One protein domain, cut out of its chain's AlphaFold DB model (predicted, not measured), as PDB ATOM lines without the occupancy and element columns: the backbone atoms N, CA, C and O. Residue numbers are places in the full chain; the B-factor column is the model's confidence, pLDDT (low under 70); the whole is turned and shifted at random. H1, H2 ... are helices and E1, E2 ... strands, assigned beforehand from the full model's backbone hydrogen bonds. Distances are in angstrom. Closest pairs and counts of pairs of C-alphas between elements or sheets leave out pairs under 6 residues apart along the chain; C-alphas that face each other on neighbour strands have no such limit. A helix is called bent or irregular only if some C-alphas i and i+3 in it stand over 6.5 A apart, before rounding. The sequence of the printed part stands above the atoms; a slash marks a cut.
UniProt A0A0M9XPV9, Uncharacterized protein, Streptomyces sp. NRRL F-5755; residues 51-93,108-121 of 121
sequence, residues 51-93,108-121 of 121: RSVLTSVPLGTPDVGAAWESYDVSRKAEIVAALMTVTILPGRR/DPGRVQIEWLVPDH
ATOM      1  N   ARG A  51     -70.393  44.194  14.210       63.09
ATOM      2  CA  ARG A  51     -70.683  43.664  12.872       63.09
ATOM      3  C   ARG A  51     -69.783  42.455  12.672       63.09
ATOM      4  O   ARG A  51     -68.564  42.590  12.759       63.09
ATOM      5  N   SER A  52     -70.387  41.292  12.428       73.31
ATOM      6  CA  SER A  52     -69.630  40.075  12.160       73.31
ATOM      7  C   SER A  52     -68.646  40.359  11.033       73.31
ATOM      8  O   SER A  52     -69.045  40.863   9.982       73.31
ATOM      9  N   VAL A  53     -67.370  40.030  11.227       76.38
ATOM     10  CA  VAL A  53     -66.338  40.156  10.184       76.38
ATOM     11  C   VAL A  53     -66.728  39.428   8.891       76.38
ATOM     12  O   VAL A  53     -66.282  39.818   7.817       76.38
ATOM     13  N   LEU A  54     -67.651  38.466   8.970       81.12
ATOM     14  CA  LEU A  54     -68.228  37.758   7.831       81.12
ATOM     15  C   LEU A  54     -69.111  38.638   6.934       81.12
ATOM     16  O   LEU A  54     -69.214  38.360   5.746       81.12
ATOM     17  N   THR A  55     -69.709  39.721   7.449       79.56
ATOM     18  CA  THR A  55     -70.579  40.605   6.638       79.56
ATOM     19  C   THR A  55     -69.845  41.349   5.527       79.56
ATOM     20  O   THR A  55     -70.488  41.808   4.588       79.56
ATOM     21  N   SER A  56     -68.516  41.467   5.596       77.38
ATOM     22  CA  SER A  56     -67.724  42.057   4.510       77.38
ATOM     23  C   SER A  56     -67.140  41.014   3.549       77.38
ATOM     24  O   SER A  56     -66.411  41.389   2.632       77.38
ATOM     25  N   VAL A  57     -67.354  39.723   3.806       84.75
ATOM     26  CA  VAL A  57     -66.872  38.636   2.953       84.75
ATOM     27  C   VAL A  57     -67.963  38.358   1.916       84.75
ATOM     28  O   VAL A  57     -69.127  38.242   2.302       84.75
ATOM     29  N   PRO A  58     -67.641  38.239   0.615       87.00
ATOM     30  CA  PRO A  58     -68.633  37.984  -0.430       87.00
ATOM     31  C   PRO A  58     -69.075  36.507  -0.424       87.00
ATOM     32  O   PRO A  58     -68.862  35.757  -1.379       87.00
ATOM     33  N   LEU A  59     -69.658  36.063   0.691       85.06
ATOM     34  CA  LEU A  59     -70.127  34.696   0.902       85.06
ATOM     35  C   LEU A  59     -71.210  34.325  -0.121       85.06
ATOM     36  O   LEU A  59     -72.057  35.143  -0.471       85.06
ATOM     37  N   GLY A  60     -71.181  33.079  -0.602       83.69
ATOM     38  CA  GLY A  60     -72.134  32.576  -1.601       83.69
ATOM     39  C   GLY A  60     -71.894  33.074  -3.030       83.69
ATOM     40  O   GLY A  60     -72.655  32.722  -3.928       83.69
ATOM     41  N   THR A  61     -70.839  33.860  -3.261       89.12
ATOM     42  CA  THR A  61     -70.425  34.286  -4.602       89.12
ATOM     43  C   THR A  61     -69.269  33.422  -5.126       89.12
ATOM     44  O   THR A  61     -68.498  32.883  -4.324       89.12
ATOM     45  N   PRO A  62     -69.089  33.310  -6.455       87.38
ATOM     46  CA  PRO A  62     -67.915  32.657  -7.045       87.38
ATOM     47  C   PRO A  62     -66.583  33.325  -6.666       87.38
ATOM     48  O   PRO A  62     -65.542  32.669  -6.659       87.38
ATOM     49  N   ASP A  63     -66.614  34.612  -6.312       87.44
ATOM     50  CA  ASP A  63     -65.424  35.442  -6.095       87.44
ATOM     51  C   ASP A  63     -64.820  35.300  -4.689       87.44
ATOM     52  O   ASP A  63     -63.761  35.863  -4.408       87.44
ATOM     53  N   VAL A  64     -65.452  34.531  -3.794       90.75
ATOM     54  CA  VAL A  64     -64.998  34.362  -2.402       90.75
ATOM     55  C   VAL A  64     -63.554  33.863  -2.300       90.75
ATOM     56  O   VAL A  64     -62.814  34.318  -1.432       90.75
ATOM     57  N   GLY A  65     -63.125  32.984  -3.212       90.38
ATOM     58  CA  GLY A  65     -61.749  32.485  -3.254       90.38
ATOM     59  C   GLY A  65     -60.744  33.577  -3.627       90.38
ATOM     60  O   GLY A  65     -59.726  33.734  -2.959       90.38
ATOM     61  N   ALA A  66     -61.057  34.388  -4.640       91.69
ATOM     62  CA  ALA A  66     -60.207  35.507  -5.044       91.69
ATOM     63  C   ALA A  66     -60.126  36.579  -3.943       91.69
ATOM     64  O   ALA A  66     -59.047  37.097  -3.652       91.69
ATOM     65  N   ALA A  67     -61.253  36.863  -3.282       91.12
ATOM     66  CA  ALA A  67     -61.300  37.767  -2.141       91.12
ATOM     67  C   ALA A  67     -60.457  37.241  -0.968       91.12
ATOM     68  O   ALA A  67     -59.657  37.993  -0.414       91.12
ATOM     69  N   TRP A  68     -60.574  35.951  -0.636       92.19
ATOM     70  CA  TRP A  68     -59.768  35.316   0.405       92.19
ATOM     71  C   TRP A  68     -58.275  35.473   0.136       92.19
ATOM     72  O   TRP A  68     -57.544  35.906   1.021       92.19
ATOM     73  N   GLU A  69     -57.811  35.189  -1.081       94.62
ATOM     74  CA  GLU A  69     -56.387  35.312  -1.401       94.62
ATOM     75  C   GLU A  69     -55.868  36.747  -1.271       94.62
ATOM     76  O   GLU A  69     -54.741  36.944  -0.817       94.62
ATOM     77  N   SER A  70     -56.707  37.745  -1.566       93.94
ATOM     78  CA  SER A  70     -56.357  39.164  -1.426       93.94
ATOM     79  C   SER A  70     -56.242  39.657   0.024       93.94
ATOM     80  O   SER A  70     -55.635  40.700   0.266       93.94
ATOM     81  N   TYR A  71     -56.816  38.938   0.992       93.94
ATOM     82  CA  TYR A  71     -56.790  39.344   2.394       93.94
ATOM     83  C   TYR A  71     -55.418  39.132   3.031       93.94
ATOM     84  O   TYR A  71     -54.762  38.099   2.844       93.94
ATOM     85  N   ASP A  72     -55.016  40.095   3.857       94.56
ATOM     86  CA  ASP A  72     -53.856  39.937   4.721       94.56
ATOM     87  C   ASP A  72     -54.093  38.873   5.813       94.56
ATOM     88  O   ASP A  72     -55.208  38.398   6.053       94.56
ATOM     89  N   VAL A  73     -53.008  38.476   6.481       93.50
ATOM     90  CA  VAL A  73     -53.043  37.436   7.518       93.50
ATOM     91  C   VAL A  73     -53.914  37.839   8.708       93.50
ATOM     92  O   VAL A  73     -54.590  36.978   9.267       93.50
ATOM     93  N   SER A  74     -53.941  39.124   9.079       89.19
ATOM     94  CA  SER A  74     -54.770  39.609  10.188       89.19
ATOM     95  C   SER A  74     -56.243  39.403   9.864       89.19
ATOM     96  O   SER A  74     -56.992  38.837  10.659       89.19
ATOM     97  N   ARG A  75     -56.647  39.765   8.647       89.31
ATOM     98  CA  ARG A  75     -58.021  39.617   8.186       89.31
ATOM     99  C   ARG A  75     -58.435  38.154   8.074       89.31
ATOM    100  O   ARG A  75     -59.537  37.791   8.484       89.31
ATOM    101  N   LYS A  76     -57.549  37.300   7.561       92.75
ATOM    102  CA  LYS A  76     -57.761  35.845   7.529       92.75
ATOM    103  C   LYS A  76     -57.926  35.279   8.943       92.75
ATOM    104  O   LYS A  76     -58.834  34.482   9.165       92.75
ATOM    105  N   ALA A  77     -57.106  35.721   9.899       89.50
ATOM    106  CA  ALA A  77     -57.188  35.294  11.294       89.50
ATOM    107  C   ALA A  77     -58.507  35.717  11.958       89.50
ATOM    108  O   ALA A  77     -59.125  34.901  12.634       89.50
ATOM    109  N   GLU A  78     -58.977  36.943  11.718       89.38
ATOM    110  CA  GLU A  78     -60.280  37.417  12.207       89.38
ATOM    111  C   GLU A  78     -61.442  36.569  11.677       89.38
ATOM    112  O   GLU A  78     -62.325  36.177  12.439       89.38
ATOM    113  N   ILE A  79     -61.440  36.262  10.376       89.81
ATOM    114  CA  ILE A  79     -62.478  35.433   9.748       89.81
ATOM    115  C   ILE A  79     -62.451  34.012  10.319       89.81
ATOM    116  O   ILE A  79     -63.502  33.477  10.660       89.81
ATOM    117  N   VAL A  80     -61.265  33.409  10.463       90.88
ATOM    118  CA  VAL A  80     -61.114  32.078  11.074       90.88
ATOM    119  C   VAL A  80     -61.623  32.090  12.514       90.88
ATOM    120  O   VAL A  80     -62.425  31.233  12.865       90.88
ATOM    121  N   ALA A  81     -61.245  33.089  13.315       89.12
ATOM    122  CA  ALA A  81     -61.682  33.217  14.705       89.12
ATOM    123  C   ALA A  81     -63.202  33.398  14.847       89.12
ATOM    124  O   ALA A  81     -63.781  32.971  15.842       89.12
ATOM    125  N   ALA A  82     -63.861  34.008  13.858       86.94
ATOM    126  CA  ALA A  82     -65.316  34.131  13.836       86.94
ATOM    127  C   ALA A  82     -66.038  32.822  13.468       86.94
ATOM    128  O   ALA A  82     -67.218  32.681  13.778       86.94
ATOM    129  N   LEU A  83     -65.363  31.884  12.793       88.62
ATOM    130  CA  LEU A  83     -65.952  30.631  12.304       88.62
ATOM    131  C   LEU A  83     -65.613  29.418  13.172       88.62
ATOM    132  O   LEU A  83     -66.383  28.460  13.213       88.62
ATOM    133  N   MET A  84     -64.440  29.403  13.800       92.12
ATOM    134  CA  MET A  84     -63.924  28.225  14.491       92.12
ATOM    135  C   MET A  84     -62.915  28.585  15.580       92.12
ATOM    136  O   MET A  84     -62.179  29.567  15.491       92.12
ATOM    137  N   THR A  85     -62.807  27.700  16.561       93.44
ATOM    138  CA  THR A  85     -61.678  27.645  17.482       93.44
ATOM    139  C   THR A  85     -60.614  26.716  16.900       93.44
ATOM    140  O   THR A  85     -60.888  25.554  16.597       93.44
ATOM    141  N   VAL A  86     -59.387  27.222  16.752       92.75
ATOM    142  CA  VAL A  86     -58.224  26.432  16.322       92.75
ATOM    143  C   VAL A  86     -57.313  26.188  17.520       92.75
ATOM    144  O   VAL A  86     -56.737  27.125  18.071       92.75
ATOM    145  N   THR A  87     -57.137  24.924  17.892       93.94
ATOM    146  CA  THR A  87     -56.260  24.502  18.987       93.94
ATOM    147  C   THR A  87     -55.031  23.799  18.422       93.94
ATOM    148  O   THR A  87     -55.131  22.749  17.786       93.94
ATOM    149  N   ILE A  88     -53.846  24.357  18.680       91.06
ATOM    150  CA  ILE A  88     -52.573  23.705  18.355       91.06
ATOM    151  C   ILE A  88     -52.200  22.787  19.523       91.06
ATOM    152  O   ILE A  88     -51.830  23.245  20.604       91.06
ATOM    153  N   LEU A  89     -52.303  21.478  19.306       90.25
ATOM    154  CA  LEU A  89     -51.930  20.461  20.283       90.25
ATOM    155  C   LEU A  89     -50.404  20.431  20.483       90.25
ATOM    156  O   LEU A  89     -49.654  20.743  19.553       90.25
ATOM    157  N   PRO A  90     -49.909  20.000  21.661       85.81
ATOM    158  CA  PRO A  90     -48.476  19.932  21.930       85.81
ATOM    159  C   PRO A  90     -47.708  19.188  20.831       85.81
ATOM    160  O   PRO A  90     -47.994  18.028  20.532       85.81
ATOM    161  N   GLY A  91     -46.708  19.846  20.242       77.56
ATOM    162  CA  GLY A  91     -45.858  19.253  19.211       77.56
ATOM    163  C   GLY A  91     -45.064  18.048  19.728       77.56
ATOM    164  O   GLY A  91     -44.778  17.922  20.921       77.56
ATOM    165  N   ARG A  92     -44.697  17.124  18.834       70.44
ATOM    166  CA  ARG A  92     -43.708  16.089  19.178       70.44
ATOM    167  C   ARG A  92     -42.338  16.752  19.332       70.44
ATOM    168  O   ARG A  92     -41.981  17.631  18.555       70.44
ATOM    169  N   ARG A  93     -41.570  16.339  20.342       69.00
ATOM    170  CA  ARG A  93     -40.193  16.817  20.523       69.00
ATOM    171  C   ARG A  93     -39.290  16.114  19.507       69.00
ATOM    172  O   ARG A  93     -39.330  14.891  19.411       69.00
ATOM    173  N   ASP A 108     -47.314  19.236  11.210       84.50
ATOM    174  CA  ASP A 108     -48.155  18.056  11.351       84.50
ATOM    175  C   ASP A 108     -49.617  18.518  11.474       84.50
ATOM    176  O   ASP A 108     -50.002  19.020  12.538       84.50
ATOM    177  N   PRO A 109     -50.447  18.376  10.423       85.88
ATOM    178  CA  PRO A 109     -51.848  18.785  10.479       85.88
ATOM    179  C   PRO A 109     -52.644  17.996  11.526       85.88
ATOM    180  O   PRO A 109     -53.622  18.515  12.051       85.88
ATOM    181  N   GLY A 110     -52.200  16.791  11.911       86.44
ATOM    182  CA  GLY A 110     -52.815  16.006  12.985       86.44
ATOM    183  C   GLY A 110     -52.652  16.626  14.378       86.44
ATOM    184  O   GLY A 110     -53.251  16.148  15.342       86.44
ATOM    185  N   ARG A 111     -51.850  17.691  14.510       88.94
ATOM    186  CA  ARG A 111     -51.725  18.499  15.732       88.94
ATOM    187  C   ARG A 111     -52.594  19.751  15.727       88.94
ATOM    188  O   ARG A 111     -52.553  20.495  16.701       88.94
ATOM    189  N   VAL A 112     -53.369  19.988  14.676       91.75
ATOM    190  CA  VAL A 112     -54.316  21.101  14.615       91.75
ATOM    191  C   VAL A 112     -55.715  20.544  14.835       91.75
ATOM    192  O   VAL A 112     -56.257  19.838  13.989       91.75
ATOM    193  N   GLN A 113     -56.293  20.845  15.991       93.69
ATOM    194  CA  GLN A 113     -57.689  20.553  16.287       93.69
ATOM    195  C   GLN A 113     -58.537  21.765  15.903       93.69
ATOM    196  O   GLN A 113     -58.195  22.896  16.243       93.69
ATOM    197  N   ILE A 114     -59.628  21.519  15.182       94.88
ATOM    198  CA  ILE A 114     -60.556  22.552  14.720       94.88
ATOM    199  C   ILE A 114     -61.937  22.243  15.282       94.88
ATOM    200  O   ILE A 114     -62.464  21.150  15.076       94.88
ATOM    201  N   GLU A 115     -62.522  23.226  15.954       93.56
ATOM    202  CA  GLU A 115     -63.885  23.177  16.472       93.56
ATOM    203  C   GLU A 115     -64.693  24.299  15.831       93.56
ATOM    204  O   GLU A 115     -64.406  25.476  16.037       93.56
ATOM    205  N   TRP A 116     -65.692  23.946  15.024       91.19
ATOM    206  CA  TRP A 116     -66.543  24.928  14.359       91.19
ATOM    207  C   TRP A 116     -67.485  25.589  15.360       91.19
ATOM    208  O   TRP A 116     -68.188  24.907  16.108       91.19
ATOM    209  N   LEU A 117     -67.527  26.918  15.336       87.00
ATOM    210  CA  LEU A 117     -68.536  27.686  16.045       87.00
ATOM    211  C   LEU A 117     -69.824  27.559  15.232       87.00
ATOM    212  O   LEU A 117     -69.909  28.053  14.108       87.00
ATOM    213  N   VAL A 118     -70.811  26.836  15.760       70.94
ATOM    214  CA  VAL A 118     -72.145  26.800  15.155       70.94
ATOM    215  C   VAL A 118     -72.728  28.206  15.312       70.94
ATOM    216  O   VAL A 118     -72.813  28.676  16.446       70.94
ATOM    217  N   PRO A 119     -73.091  28.912  14.227       58.50
ATOM    218  CA  PRO A 119     -73.786  30.180  14.373       58.50
ATOM    219  C   PRO A 119     -75.153  29.891  14.995       58.50
ATOM    220  O   PRO A 119     -75.900  29.081  14.443       58.50
ATOM    221  N   ASP A 120     -75.477  30.524  16.124       50.03
ATOM    222  CA  ASP A 120     -76.856  30.545  16.617       50.03
ATOM    223  C   ASP A 120     -77.746  31.087  15.481       50.03
ATOM    224  O   ASP A 120     -77.484  32.169  14.943       50.03
ATOM    225  N   HIS A 121     -78.715  30.274  15.054       41.59
ATOM    226  CA  HIS A 121     -79.651  30.575  13.966       41.59
ATOM    227  C   HIS A 121     -80.591  31.735  14.301       41.59
ATOM    228  O   HIS A 121     -81.070  31.797  15.457       41.59
TER     229      HIS A 121
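AT A GLANCE: This is residues 51 to 93 and 108 to 121 of the 121 residues of an uncharacterized protein of Streptomyces sp. NRRL F-5755 (UniProt A0A0M9XPV9). A loose, open arrangement: three helices gather at one end, and a ribbon of two antiparallel strands, E1 and E2, extends from the end of H3. H3 is the middle piece, with short H1 packed on it and H2 set off near it; residues 89 to 93 lengthen the ribbon beyond E1. The printed part has 57 residues, with H1, H2, H3, E1 and E2 in that order, class mixed, helices and strands. It is loose, with a radius of gyration of the C-alphas of 13.8 A and spans of 42 by 29 by 19 A.

IN THESE COORDINATES: H1, residues 53 to 56, begins at C-alpha 53 (-66.338, 40.156, 10.184); it is neither bent nor irregular, but only just: C-alphas 53 and 56 are 6.1 A apart. H2 is residues 64 to 70, 9.9 A long. H3, residues 73 to 83, measures 15.4 A. E1, residues 84 to 88, and E2, residues 112 to 116, each measure 12.8 A; E2 ends at C-alpha 116 (-66.543, 24.928, 14.359).

HOW THE PARTS SIT: H1 and H3 touch, closest at the C-alphas of Val 53 and Ile 79, 6.1 A. H2 and H3 are close but not clearly touching, with the C-alphas of Trp 68 and Lys 76 closest at 7.4 A; they run opposite ways at a shallow tilt of 34 degrees, only just short of steep. H1 and H2 are apart. E1 and E2 are antiparallel at 163 degrees, with N 85 and O 115 within hydrogen-bond range at 2.8 A. H2 and H3 have every O i to N i+4 pair within range; H1 is too short for one, and its 1 O i to N i+3 pair is not within range.

THE WHOLE: The C-alphas farthest apart, of Thr 61 and Arg 93, are 43.0 A apart. Residues 94 to 107 are not printed; C-alphas 93 and 108 are 12.2 A apart across the cut. Of the links that are printed whole, none is long. Residues 51, 93 and 119 to 121 have pLDDT under 70.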